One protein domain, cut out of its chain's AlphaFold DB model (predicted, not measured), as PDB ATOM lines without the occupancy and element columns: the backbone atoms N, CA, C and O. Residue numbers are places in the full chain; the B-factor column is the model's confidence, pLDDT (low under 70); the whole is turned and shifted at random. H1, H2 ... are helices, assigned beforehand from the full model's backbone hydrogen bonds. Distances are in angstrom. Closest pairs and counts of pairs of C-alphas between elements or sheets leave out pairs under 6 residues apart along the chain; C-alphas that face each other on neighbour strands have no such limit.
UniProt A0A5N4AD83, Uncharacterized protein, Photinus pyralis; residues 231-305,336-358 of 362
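What this domain is: This is residues 231 to 305 and 336 to 358 of the 362 residues of an uncharacterized protein of Photinus pyralis (UniProt A0A5N4AD83). A helical hairpin of H3 and H4 makes the core, with H1 and H2 as a short corner at one end of the longest axis and H5 and H6 as a loosely attached pair at the other. A long stretch without a named element, residues 286 to 305, follows H4, and residues 285 to 291, of which 285 belongs to H4, stick out. The printed part has 98 residues with six named helices, in the order H1 to H6, and no named strand; the class is all helix. The whole is compact, with a radius of gyration of the C-alphas of 13.8 A and spans of 38 by 31 by 23 A.

How they stand to each other: H1, residues 232 to 240, is close to but not clearly touching H2, residues 243 to 248; they stand about perpendicular at 87 degrees, and their closest C-alphas, those of Ile 240 and Ala 246, are 5.7 A apart. H2 touches H3, residues 253 to 263, at a steep tilt of 48 degrees, opposite ways, with the C-alphas of Pro 243 and Val 256 closest at 6.8 A. H3 and H4, residues 269 to 285, form a helical hairpin: they touch and run opposite ways at a shallow tilt of 31 degrees, and their closest C-alphas, those of Asn 260 and Ala 275, are 5.1 A apart. H1 is close to but not clearly touching H4, the same way at a shallow tilt of 9 degrees; the closest C-alphas, those of Val 238 and Ala 271, are 6.9 A apart. H1 and H3 are near each other, with 7 pairs of C-alphas within 10 A. H5, residues 336 to 342, is close to but not clearly touching H6, residues 344 to 358, at a steep tilt of 44 degrees, the same way; the C-alphas of Val 340 and Phe 346 are closest at 6.0 A. H6 and H3 are near each other, with 6 pairs of C-alphas within 10 A, while H4 is apart from both H5 and H6. In H1 to H6 every O i to N i+4 pair is within hydrogen-bond range.

Where its parts are: H1 begins at C-alpha 232, (277.887, 265.390, 182.840), and is 12.4 A long; H2 is 8.7 A and H3 15.3 A long. H4, the longest helix with 17 residues, measures 24.4 A from C-alpha 269 at (273.822, 261.907, 167.361) to C-alpha 285. H5 is 9.2 A long, and H6 runs 18.3 A to C-alpha 358 at (249.633, 243.982, 172.504).

The domain as a whole: The two C-alphas farthest apart, those of Thr 248 and Asn 339, are 40.5 A apart. Residues 306 to 335 are not printed, and C-alphas 305 and 336 are 15.1 A apart across this cut, which lies in the link from H4 to H5. The links H1 to H2, H2 to H3, H3 to H4 and H5 to H6 are tight. The mean pLDDT of the printed part is 73.8, and 35 residues, 293 to 304 and 336 to 358, are under 70.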
ATOM      1  N   THR A 231     277.469 266.781 178.120       95.69
ATOM      2  CA  THR A 231     277.364 267.237 179.518       95.69
ATOM      3  C   THR A 231     277.484 266.084 180.513       95.69
ATOM      4  O   THR A 231     277.319 264.912 180.168       95.69
ATOM      5  N   VAL A 232     277.799 266.401 181.774       96.44
ATOM      6  CA  VAL A 232     277.887 265.390 182.840       96.44
ATOM      7  C   VAL A 232     276.515 264.776 183.105       96.44
ATOM      8  O   VAL A 232     276.419 263.549 183.159       96.44
ATOM      9  N   LEU A 233     275.469 265.598 183.220       97.19
ATOM     10  CA  LEU A 233     274.094 265.128 183.373       97.19
ATOM     11  C   LEU A 233     273.663 264.263 182.192       97.19
ATOM     12  O   LEU A 233     273.260 263.122 182.398       97.19
ATOM     13  N   GLY A 234     273.847 264.750 180.963       97.06
ATOM     14  CA  GLY A 234     273.467 264.023 179.757       97.06
ATOM     15  C   GLY A 234     274.141 262.652 179.664       97.06
ATOM     16  O   GLY A 234     273.470 261.655 179.398       97.06
ATOM     17  N   ARG A 235     275.444 262.566 179.971       97.38
ATOM     18  CA  ARG A 235     276.158 261.279 180.025       97.38
ATOM     19  C   ARG A 235     275.643 260.375 181.134       97.38
ATOM     20  O   ARG A 235     275.611 259.168 180.941       97.38
ATOM     21  N   SER A 236     275.255 260.942 182.274       96.69
ATOM     22  CA  SER A 236     274.692 260.176 183.392       96.69
ATOM     23  C   SER A 236     273.341 259.577 183.002       96.69
ATOM     24  O   SER A 236     273.126 258.391 183.219       96.69
ATOM     25  N   ILE A 237     272.486 260.354 182.331       96.62
ATOM     26  CA  ILE A 237     271.184 259.909 181.815       96.62
ATOM     27  C   ILE A 237     271.364 258.811 180.765       96.62
ATOM     28  O   ILE A 237     270.743 257.763 180.865       96.62
ATOM     29  N   VAL A 238     272.256 258.993 179.786       96.38
ATOM     30  CA  VAL A 238     272.559 257.921 178.822       96.38
ATOM     31  C   VAL A 238     273.155 256.702 179.534       96.38
ATOM     32  O   VAL A 238     272.867 255.572 179.153       96.38
ATOM     33  N   GLY A 239     273.971 256.904 180.569       95.75
ATOM     34  CA  GLY A 239     274.608 255.841 181.344       95.75
ATOM     35  C   GLY A 239     273.611 254.937 182.066       95.75
ATOM     36  O   GLY A 239     273.694 253.726 181.913       95.75
ATOM     37  N   ILE A 240     272.626 255.497 182.776       94.88
ATOM     38  CA  ILE A 240     271.643 254.687 183.523       94.88
ATOM     39  C   ILE A 240     270.755 253.811 182.624       94.88
ATOM     40  O   ILE A 240     270.146 252.861 183.100       94.88
ATOM     41  N   LEU A 241     270.676 254.137 181.328       94.50
ATOM     42  CA  LEU A 241     269.892 253.416 180.319       94.50
ATOM     43  C   LEU A 241     270.679 252.307 179.613       94.50
ATOM     44  O   LEU A 241     270.159 251.661 178.700       94.50
ATOM     45  N   ASP A 242     271.944 252.125 179.974       95.06
ATOM     46  CA  ASP A 242     272.728 250.977 179.550       95.06
ATOM     47  C   ASP A 242     272.152 249.688 180.169       95.06
ATOM     48  O   ASP A 242     271.893 249.687 181.372       95.06
ATOM     49  N   PRO A 243     271.926 248.601 179.408       94.00
ATOM     50  CA  PRO A 243     271.287 247.398 179.943       94.00
ATOM     51  C   PRO A 243     272.005 246.757 181.138       94.00
ATOM     52  O   PRO A 243     271.331 246.270 182.048       94.00
ATOM     53  N   ASP A 244     273.340 246.779 181.168       94.00
ATOM     54  CA  ASP A 244     274.108 246.210 182.277       94.00
ATOM     55  C   ASP A 244     274.009 247.109 183.514       94.00
ATOM     56  O   ASP A 244     273.721 246.632 184.615       94.00
ATOM     57  N   THR A 245     274.139 248.424 183.324       94.12
ATOM     58  CA  THR A 245     273.964 249.415 184.400       94.12
ATOM     59  C   THR A 245     272.546 249.381 184.970       94.12
ATOM     60  O   THR A 245     272.352 249.321 186.184       94.12
ATOM     61  N   ALA A 246     271.538 249.362 184.100       93.00
ATOM     62  CA  ALA A 246     270.131 249.312 184.466       93.00
ATOM     63  C   ALA A 246     269.794 248.048 185.264       93.00
ATOM     64  O   ALA A 246     269.048 248.116 186.240       93.00
ATOM     65  N   LYS A 247     270.396 246.908 184.901       92.06
ATOM     66  CA  LYS A 247     270.278 245.661 185.659       92.06
ATOM     67  C   LYS A 247     270.868 245.797 187.063       92.06
ATOM     68  O   LYS A 247     270.224 245.377 188.021       92.06
ATOM     69  N   THR A 248     272.044 246.410 187.207       92.12
ATOM     70  CA  THR A 248     272.635 246.720 188.524       92.12
ATOM     71  C   THR A 248     271.758 247.671 189.338       92.12
ATOM     72  O   THR A 248     271.730 247.593 190.563       92.12
ATOM     73  N   PHE A 249     271.035 248.568 188.672       91.56
ATOM     74  CA  PHE A 249     270.163 249.551 189.312       91.56
ATOM     75  C   PHE A 249     268.747 249.024 189.567       91.56
ATOM     76  O   PHE A 249     267.932 249.758 190.115       91.56
ATOM     77  N   LEU A 250     268.460 247.771 189.192       89.25
ATOM     78  CA  LEU A 250     267.134 247.152 189.274       89.25
ATOM     79  C   LEU A 250     266.055 247.920 188.489       89.25
ATOM     80  O   LEU A 250     264.869 247.846 188.806       89.25
ATOM     81  N   ILE A 251     266.451 248.634 187.430       91.19
ATOM     82  CA  ILE A 251     265.518 249.292 186.515       91.19
ATOM     83  C   ILE A 251     264.802 248.205 185.693       91.19
ATOM     84  O   ILE A 251     265.470 247.357 185.090       91.19
ATOM     85  N   PRO A 252     263.456 248.218 185.613       89.81
ATOM     86  CA  PRO A 252     262.717 247.213 184.859       89.81
ATOM     87  C   PRO A 252     263.138 247.174 183.376       89.81
ATOM     88  O   PRO A 252     263.201 248.230 182.741       89.81
ATOM     89  N   PRO A 253     263.344 245.988 182.763       88.69
ATOM     90  CA  PRO A 253     263.777 245.875 181.363       88.69
ATOM     91  C   PRO A 253     262.875 246.614 180.366       88.69
ATOM     92  O   PRO A 253     263.352 247.155 179.370       88.69
ATOM     93  N   LEU A 254     261.571 246.672 180.651       86.44
ATOM     94  CA  LEU A 254     260.608 247.419 179.846       86.44
ATOM     95  C   LEU A 254     260.893 248.928 179.859       86.44
ATOM     96  O   LEU A 254     260.808 249.573 178.817       86.44
ATOM     97  N   GLU A 255     261.270 249.485 181.010       88.56
ATOM     98  CA  GLU A 255     261.632 250.900 181.128       88.56
ATOM     99  C   GLU A 255     262.958 251.195 180.424       88.56
ATOM    100  O   GLU A 255     263.083 252.226 179.763       88.56
ATOM    101  N   VAL A 256     263.912 250.255 180.443       92.69
ATOM    102  CA  VAL A 256     265.154 250.351 179.654       92.69
ATOM    103  C   VAL A 256     264.848 250.391 178.157       92.69
ATOM    104  O   VAL A 256     265.370 251.249 177.442       92.69
ATOM    105  N   LEU A 257     263.980 249.496 177.674       89.19
ATOM    106  CA  LEU A 257     263.576 249.446 176.268       89.19
ATOM    107  C   LEU A 257     262.881 250.746 175.839       89.19
ATOM    108  O   LEU A 257     263.303 251.370 174.864       89.19
ATOM    109  N   LYS A 258     261.853 251.177 176.585       88.81
ATOM    110  CA  LYS A 258     261.123 252.431 176.326       88.81
ATOM    111  C   LYS A 258     262.066 253.632 176.306       88.81
ATOM    112  O   LYS A 258     262.016 254.441 175.387       88.81
ATOM    113  N   SER A 259     262.966 253.719 177.276       90.94
ATOM    114  CA  SER A 259     263.894 254.842 177.395       90.94
ATOM    115  C   SER A 259     264.913 254.889 176.255       90.94
ATOM    116  O   SER A 259     265.188 255.963 175.723       90.94
ATOM    117  N   ASN A 260     265.434 253.739 175.815       91.75
ATOM    118  CA  ASN A 260     266.315 253.685 174.646       91.75
ATOM    119  C   ASN A 260     265.566 254.009 173.340       91.75
ATOM    120  O   ASN A 260     266.153 254.607 172.442       91.75
ATOM    121  N   LEU A 261     264.268 253.701 173.234       88.88
ATOM    122  CA  LEU A 261     263.442 254.197 172.127       88.88
ATOM    123  C   LEU A 261     263.310 255.724 172.173       88.88
ATOM    124  O   LEU A 261     263.500 256.377 171.149       88.88
ATOM    125  N   CYS A 262     263.055 256.309 173.349       89.75
ATOM    126  CA  CYS A 262     263.001 257.764 173.522       89.75
ATOM    127  C   CYS A 262     264.332 258.443 173.159       89.75
ATOM    128  O   CYS A 262     264.325 259.506 172.538       89.75
ATOM    129  N   LEU A 263     265.477 257.812 173.458       90.69
ATOM    130  CA  LEU A 263     266.792 258.324 173.063       90.69
ATOM    131  C   LEU A 263     266.945 258.490 171.546       90.69
ATOM    132  O   LEU A 263     267.728 259.333 171.129       90.69
ATOM    133  N   LEU A 264     266.202 257.764 170.702       88.31
ATOM    134  CA  LEU A 264     266.265 257.955 169.247       88.31
ATOM    135  C   LEU A 264     265.774 259.344 168.801       88.31
ATOM    136  O   LEU A 264     266.114 259.781 167.703       88.31
ATOM    137  N   PHE A 265     265.009 260.049 169.636       85.44
ATOM    138  CA  PHE A 265     264.431 261.358 169.317       85.44
ATOM    139  C   PHE A 265     265.277 262.540 169.811       85.44
ATOM    140  O   PHE A 265     264.974 263.689 169.490       85.44
ATOM    141  N   VAL A 266     266.349 262.293 170.571       87.62
ATOM    142  CA  VAL A 266     267.176 263.364 171.152       87.62
ATOM    143  C   VAL A 266     268.075 264.016 170.102       87.62
ATOM    144  O   VAL A 266     268.418 263.407 169.088       87.62
ATOM    145  N   GLY A 267     268.481 265.266 170.332       86.00
ATOM    146  CA  GLY A 267     269.286 266.038 169.374       86.00
ATOM    147  C   GLY A 267     270.711 265.508 169.161       86.00
ATOM    148  O   GLY A 267     271.258 265.652 168.067       86.00
ATOM    149  N   ASP A 268     271.293 264.835 170.156       89.88
ATOM    150  CA  ASP A 268     272.674 264.343 170.120       89.88
ATOM    151  C   ASP A 268     272.828 263.045 169.307       89.88
ATOM    152  O   ASP A 268     272.248 262.013 169.644       89.88
ATOM    153  N   SER A 269     273.638 263.069 168.243       90.00
ATOM    154  CA  SER A 269     273.822 261.907 167.361       90.00
ATOM    155  C   SER A 269     274.502 260.733 168.057       90.00
ATOM    156  O   SER A 269     274.118 259.591 167.820       90.00
ATOM    157  N   LEU A 270     275.459 261.006 168.945       91.69
ATOM    158  CA  LEU A 270     276.189 259.962 169.662       91.69
ATOM    159  C   LEU A 270     275.278 259.224 170.654       91.69
ATOM    160  O   LEU A 270     275.357 258.003 170.781       91.69
ATOM    161  N   ALA A 271     274.373 259.939 171.327       92.31
ATOM    162  CA  ALA A 271     273.338 259.318 172.151       92.31
ATOM    163  C   ALA A 271     272.386 258.436 171.322       92.31
ATOM    164  O   ALA A 271     272.037 257.339 171.759       92.31
ATOM    165  N   ARG A 272     272.009 258.867 170.108       91.19
ATOM    166  CA  ARG A 272     271.161 258.064 169.210       91.19
ATOM    167  C   ARG A 272     271.857 256.794 168.715       91.19
ATOM    168  O   ARG A 272     271.224 255.747 168.649       91.19
ATOM    169  N   GLU A 273     273.138 256.858 168.368       90.12
ATOM    170  CA  GLU A 273     273.922 255.686 167.936       90.12
ATOM    171  C   GLU A 273     274.073 254.641 169.048       90.12
ATOM    172  O   GLU A 273     273.906 253.438 168.817       90.12
ATOM    173  N   GLU A 274     274.313 255.105 170.273       92.81
ATOM    174  CA  GLU A 274     274.326 254.266 171.468       92.81
ATOM    175  C   GLU A 274     272.967 253.574 171.670       92.81
ATOM    176  O   GLU A 274     272.900 252.358 171.851       92.81
ATOM    177  N   ALA A 275     271.877 254.339 171.576       91.94
ATOM    178  CA  ALA A 275     270.524 253.821 171.716       91.94
ATOM    179  C   ALA A 275     270.204 252.756 170.662       91.94
ATOM    180  O   ALA A 275     269.695 251.692 171.006       91.94
ATOM    181  N   VAL A 276     270.564 252.981 169.392       89.19
ATOM    182  CA  VAL A 276     270.418 251.967 168.333       89.19
ATOM    183  C   VAL A 276     271.170 250.693 168.702       89.19
ATOM    184  O   VAL A 276     270.590 249.612 168.628       89.19
ATOM    185  N   SER A 277     272.426 250.803 169.136       89.56
ATOM    186  CA  SER A 277     273.248 249.643 169.505       89.56
ATOM    187  C   SER A 277     272.616 248.836 170.644       89.56
ATOM    188  O   SER A 277     272.508 247.610 170.562       89.56
ATOM    189  N   ARG A 278     272.109 249.525 171.671       91.94
ATOM    190  CA  ARG A 278     271.430 248.903 172.815       91.94
ATOM    191  C   ARG A 278     270.096 248.282 172.433       91.94
ATOM    192  O   ARG A 278     269.814 247.171 172.862       91.94
ATOM    193  N   LEU A 279     269.297 248.943 171.596       88.19
ATOM    194  CA  LEU A 279     268.040 248.391 171.082       88.19
ATOM    195  C   LEU A 279     268.286 247.135 170.247       88.19
ATOM    196  O   LEU A 279     267.577 246.147 170.411       88.19
ATOM    197  N   CYS A 280     269.317 247.148 169.399       85.88
ATOM    198  CA  CYS A 280     269.726 245.972 168.642       85.88
ATOM    199  C   CYS A 280     270.028 244.805 169.585       85.88
ATOM    200  O   CYS A 280     269.484 243.717 169.409       85.88
ATOM    201  N   TRP A 281     270.850 245.051 170.607       87.88
ATOM    202  CA  TRP A 281     271.186 244.048 171.607       87.88
ATOM    203  C   TRP A 281     269.940 243.550 172.351       87.88
ATOM    204  O   TRP A 281     269.667 242.352 172.315       87.88
ATOM    205  N   LEU A 282     269.132 244.454 172.917       86.44
ATOM    206  CA  LEU A 282     267.913 244.136 173.672       86.44
ATOM    207  C   LEU A 282     266.952 243.262 172.865       86.44
ATOM    208  O   LEU A 282     266.438 242.285 173.396       86.44
ATOM    209  N   LEU A 283     266.726 243.585 171.588       83.19
ATOM    210  CA  LEU A 283     265.838 242.823 170.708       83.19
ATOM    211  C   LEU A 283     266.426 241.458 170.330       83.19
ATOM    212  O   LEU A 283     265.685 240.481 170.244       83.19
ATOM    213  N   THR A 284     267.745 241.357 170.123       84.19
ATOM    214  CA  THR A 284     268.388 240.062 169.839       84.19
ATOM    215  C   THR A 284     268.375 239.108 171.028       84.19
ATOM    216  O   THR A 284     268.275 237.897 170.816       84.19
ATOM    217  N   THR A 285     268.472 239.634 172.251       84.94
ATOM    218  CA  THR A 285     268.598 238.843 173.482       84.94
ATOM    219  C   THR A 285     267.259 238.432 174.094       84.94
ATOM    220  O   THR A 285     267.250 237.588 174.987       84.94
ATOM    221  N   GLN A 286     266.128 238.957 173.600       82.31
ATOM    222  CA  GLN A 286     264.798 238.503 174.022       82.31
ATOM    223  C   GLN A 286     264.548 237.028 173.681       82.31
ATOM    224  O   GLN A 286     264.994 236.499 172.655       82.31
ATOM    225  N   THR A 287     263.741 236.373 174.518       83.12
ATOM    226  CA  THR A 287     263.198 235.046 174.222       83.12
ATOM    227  C   THR A 287     262.367 235.099 172.939       83.12
ATOM    228  O   THR A 287     261.645 236.057 172.675       83.12
ATOM    229  N   ASN A 288     262.493 234.073 172.095       82.00
ATOM    230  CA  ASN A 288     261.817 234.007 170.795       82.00
ATOM    231  C   ASN A 288     262.118 235.185 169.844       82.00
ATOM    232  O   ASN A 288     261.330 235.434 168.936       82.00
ATOM    233  N   SER A 289     263.266 235.867 169.973       79.25
ATOM    234  CA  SER A 289     263.636 237.021 169.127       79.25
ATOM    235  C   SER A 289     263.531 236.764 167.618       79.25
ATOM    236  O   SER A 289     263.196 237.665 166.854       79.25
ATOM    237  N   ARG A 290     263.728 235.516 167.169       78.19
ATOM    238  CA  ARG A 290     263.548 235.097 165.762       78.19
ATOM    239  C   ARG A 290     262.110 235.239 165.245       78.19
ATOM    240  O   ARG A 290     261.916 235.369 164.036       78.19
ATOM    241  N   ASN A 291     261.134 235.211 166.148       79.81
ATOM    242  CA  ASN A 291     259.705 235.333 165.864       79.81
ATOM    243  C   ASN A 291     259.199 236.770 166.055       79.81
ATOM    244  O   ASN A 291     258.072 237.074 165.668       79.81
ATOM    245  N   LEU A 292     260.019 237.648 166.640       71.81
ATOM    246  CA  LEU A 292     259.677 239.041 166.891       71.81
ATOM    247  C   LEU A 292     260.100 239.927 165.712       71.81
ATOM    248  O   LEU A 292     261.058 239.652 164.985       71.81
ATOM    249  N   LEU A 293     259.347 241.004 165.514       69.50
ATOM    250  CA  LEU A 293     259.651 242.046 164.542       69.50
ATOM    251  C   LEU A 293     260.152 243.291 165.283       69.50
ATOM    252  O   LEU A 293     259.683 243.564 166.387       69.50
ATOM    253  N   PRO A 294     261.051 244.079 164.673       67.81
ATOM    254  CA  PRO A 294     261.666 243.897 163.358       67.81
ATOM    255  C   PRO A 294     262.787 242.849 163.382       67.81
ATOM    256  O   PRO A 294     263.523 242.714 164.356       67.81
ATOM    257  N   ARG A 295     262.977 242.135 162.262       68.56
ATOM    258  CA  ARG A 295     264.126 241.226 162.120       68.56
ATOM    259  C   ARG A 295     265.416 242.038 162.079       68.56
ATOM    260  O   ARG A 295     265.575 242.891 161.210       68.56
ATOM    261  N   MET A 296     266.373 241.717 162.937       65.75
ATOM    262  CA  MET A 296     267.624 242.474 163.087       65.75
ATOM    263  C   MET A 296     268.454 242.593 161.805       65.75
ATOM    264  O   MET A 296     269.024 243.646 161.524       65.75
ATOM    265  N   ASN A 297     268.432 241.565 160.958       66.94
ATOM    266  CA  ASN A 297     269.096 241.595 159.652       66.94
ATOM    267  C   ASN A 297     268.536 242.691 158.725       66.94
ATOM    268  O   ASN A 297     269.238 243.154 157.838       66.94
ATOM    269  N   SER A 298     267.292 243.134 158.934       67.44
ATOM    270  CA  SER A 298     266.662 244.211 158.154       67.44
ATOM    271  C   SER A 298     267.034 245.624 158.622       67.44
ATOM    272  O   SER A 298     266.659 246.604 157.975       67.44
ATOM    273  N   LEU A 299     267.737 245.732 159.753       64.88
ATOM    274  CA  LEU A 299     268.072 246.988 160.424       64.88
ATOM    275  C   LEU A 299     269.558 247.363 160.318       64.88
ATOM    276  O   LEU A 299     269.879 248.541 160.442       64.88
ATOM    277  N   ARG A 300     270.444 246.388 160.072       57.81
ATOM    278  CA  ARG A 300     271.909 246.520 160.212       57.81
ATOM    279  C   ARG A 300     272.552 247.597 159.326       57.81
ATOM    280  O   ARG A 300     273.513 248.216 159.759       57.81
ATOM    281  N   ASP A 301     271.971 247.864 158.157       61.75
ATOM    282  CA  ASP A 301     272.491 248.835 157.175       61.75
ATOM    283  C   ASP A 301     271.618 250.094 157.051       61.75
ATOM    284  O   ASP A 301     271.766 250.899 156.128       61.75
ATOM    285  N   LYS A 302     270.658 250.271 157.964       66.75
ATOM    286  CA  LYS A 302     269.791 251.449 157.980       66.75
ATOM    287  C   LYS A 302     270.396 252.500 158.904       66.75
ATOM    288  O   LYS A 302     270.784 252.199 160.027       66.75
ATOM    289  N   ALA A 303     270.415 253.759 158.464       68.62
ATOM    290  CA  ALA A 303     270.812 254.907 159.284       68.62
ATOM    291  C   ALA A 303     269.744 255.231 160.353       68.62
ATOM    292  O   ALA A 303     269.162 256.314 160.365       68.62
ATOM    293  N   LEU A 304     269.448 254.273 161.239       69.94
ATOM    294  CA  LEU A 304     268.392 254.357 162.254       69.94
ATOM    295  C   LEU A 304     268.638 255.490 163.246       69.94
ATOM    296  O   LEU A 304     267.696 256.156 163.661       69.94
ATOM    297  N   SER A 305     269.908 255.787 163.531       70.75
ATOM    298  CA  SER A 305     270.304 256.940 164.338       70.75
ATOM    299  C   SER A 305     269.932 258.277 163.689       70.75
ATOM    300  O   SER A 305     270.011 259.305 164.344       70.75
ATOM    301  N   LYS A 336     262.537 259.876 150.802       32.38
ATOM    302  CA  LYS A 336     262.673 258.530 151.377       32.38
ATOM    303  C   LYS A 336     262.278 258.491 152.847       32.38
ATOM    304  O   LYS A 336     261.786 257.460 153.262       32.38
ATOM    305  N   MET A 337     262.417 259.570 153.613       32.72
ATOM    306  CA  MET A 337     261.920 259.658 154.985       32.72
ATOM    307  C   MET A 337     260.399 259.758 155.018       32.72
ATOM    308  O   MET A 337     259.793 258.982 155.740       32.72
ATOM    309  N   CYS A 338     259.760 260.581 154.182       30.67
ATOM    310  CA  CYS A 338     258.299 260.568 154.031       30.67
ATOM    311  C   CYS A 338     257.786 259.222 153.506       30.67
ATOM    312  O   CYS A 338     256.772 258.733 153.988       30.67
ATOM    313  N   ASN A 339     258.505 258.565 152.594       31.89
ATOM    314  CA  ASN A 339     258.186 257.199 152.191       31.89
ATOM    315  C   ASN A 339     258.572 256.163 153.248       31.89
ATOM    316  O   ASN A 339     257.972 255.113 153.239       31.89
ATOM    317  N   VAL A 340     259.494 256.393 154.182       35.47
ATOM    318  CA  VAL A 340     259.739 255.509 155.340       35.47
ATOM    319  C   VAL A 340     258.627 255.675 156.370       35.47
ATOM    320  O   VAL A 340     258.182 254.668 156.911       35.47
ATOM    321  N   LEU A 341     258.126 256.905 156.544       34.22
ATOM    322  CA  LEU A 341     256.924 257.265 157.300       34.22
ATOM    323  C   LEU A 341     255.641 256.675 156.667       34.22
ATOM    324  O   LEU A 341     254.741 256.290 157.403       34.22
ATOM    325  N   ASN A 342     255.588 256.521 155.335       34.16
ATOM    326  CA  ASN A 342     254.469 255.913 154.584       34.16
ATOM    327  C   ASN A 342     254.695 254.463 154.106       34.16
ATOM    328  O   ASN A 342     253.797 253.863 153.519       34.16
ATOM    329  N   THR A 343     255.865 253.867 154.325       36.53
ATOM    330  CA  THR A 343     256.110 252.447 154.031       36.53
ATOM    331  C   THR A 343     256.024 251.652 155.316       36.53
ATOM    332  O   THR A 343     256.151 252.172 156.424       36.53
ATOM    333  N   GLN A 344     255.872 250.343 155.142       35.28
ATOM    334  CA  GLN A 344     255.861 249.315 156.180       35.28
ATOM    335  C   GLN A 344     256.914 249.508 157.295       35.28
ATOM    336  O   GLN A 344     256.713 248.989 158.378       35.28
ATOM    337  N   SER A 345     257.986 250.289 157.091       35.72
ATOM    338  CA  SER A 345     259.021 250.654 158.078       35.72
ATOM    339  C   SER A 345     258.546 251.545 159.241       35.72
ATOM    340  O   SER A 345     258.945 251.296 160.376       35.72
ATOM    341  N   PHE A 346     257.680 252.537 159.022       36.62
ATOM    342  CA  PHE A 346     257.015 253.244 160.131       36.62
ATOM    343  C   PHE A 346     255.872 252.413 160.700       36.62
ATOM    344  O   PHE A 346     255.655 252.421 161.905       36.62
ATOM    345  N   GLY A 347     255.261 251.574 159.858       34.97
ATOM    346  CA  GLY A 347     254.471 250.431 160.302       34.97
ATOM    347  C   GLY A 347     255.235 249.546 161.289       34.97
ATOM    348  O   GLY A 347     254.629 249.123 162.255       34.97
ATOM    349  N   TYR A 348     256.553 249.353 161.132       37.44
ATOM    350  CA  TYR A 348     257.404 248.611 162.068       37.44
ATOM    351  C   TYR A 348     257.720 249.387 163.348       37.44
ATOM    352  O   TYR A 348     257.717 248.778 164.403       37.44
ATOM    353  N   VAL A 349     257.957 250.702 163.312       37.94
ATOM    354  CA  VAL A 349     258.175 251.500 164.540       37.94
ATOM    355  C   VAL A 349     256.874 251.640 165.332       37.94
ATOM    356  O   VAL A 349     256.852 251.411 166.539       37.94
ATOM    357  N   VAL A 350     255.762 251.903 164.643       36.88
ATOM    358  CA  VAL A 350     254.416 251.882 165.217       36.88
ATOM    359  C   VAL A 350     254.021 250.463 165.621       36.88
ATOM    360  O   VAL A 350     253.393 250.343 166.657       36.88
ATOM    361  N   GLN A 351     254.422 249.387 164.927       35.81
ATOM    362  CA  GLN A 351     254.247 247.990 165.370       35.81
ATOM    363  C   GLN A 351     255.150 247.627 166.540       35.81
ATOM    364  O   GLN A 351     254.727 246.828 167.350       35.81
ATOM    365  N   ILE A 352     256.359 248.159 166.686       42.34
ATOM    366  CA  ILE A 352     257.161 247.953 167.903       42.34
ATOM    367  C   ILE A 352     256.440 248.618 169.076       42.34
ATOM    368  O   ILE A 352     256.283 248.007 170.128       42.34
ATOM    369  N   LEU A 353     255.909 249.826 168.863       38.03
ATOM    370  CA  LEU A 353     255.128 250.552 169.860       38.03
ATOM    371  C   LEU A 353     253.756 249.896 170.131       38.03
ATOM    372  O   LEU A 353     253.360 249.805 171.283       38.03
ATOM    373  N   THR A 354     253.045 249.363 169.128       32.72
ATOM    374  CA  THR A 354     251.701 248.748 169.278       32.72
ATOM    375  C   THR A 354     251.721 247.244 169.541       32.72
ATOM    376  O   THR A 354     250.821 246.745 170.205       32.72
ATOM    377  N   SER A 355     252.735 246.503 169.093       35.03
ATOM    378  CA  SER A 355     252.947 245.083 169.438       35.03
ATOM    379  C   SER A 355     253.625 244.955 170.797       35.03
ATOM    380  O   SER A 355     253.316 244.024 171.530       35.03
ATOM    381  N   GLY A 356     254.453 245.935 171.183       34.56
ATOM    382  CA  GLY A 356     254.851 246.137 172.576       34.56
ATOM    383  C   GLY A 356     253.654 246.430 173.487       34.56
ATOM    384  O   GLY A 356     253.669 246.003 174.629       34.56
ATOM    385  N   ILE A 357     252.593 247.075 172.980       33.06
ATOM    386  CA  ILE A 357     251.321 247.272 173.706       33.06
ATOM    387  C   ILE A 357     250.402 246.037 173.653       33.06
ATOM    388  O   ILE A 357     249.703 245.765 174.622       33.06
ATOM    389  N   LYS A 358     250.416 245.235 172.580       27.97
ATOM    390  CA  LYS A 358     249.633 243.982 172.504       27.97
ATOM    391  C   LYS A 358     250.226 242.823 173.308       27.97
ATOM    392  O   LYS A 358     249.471 241.960 173.727       27.97
TER     393      LYS A 358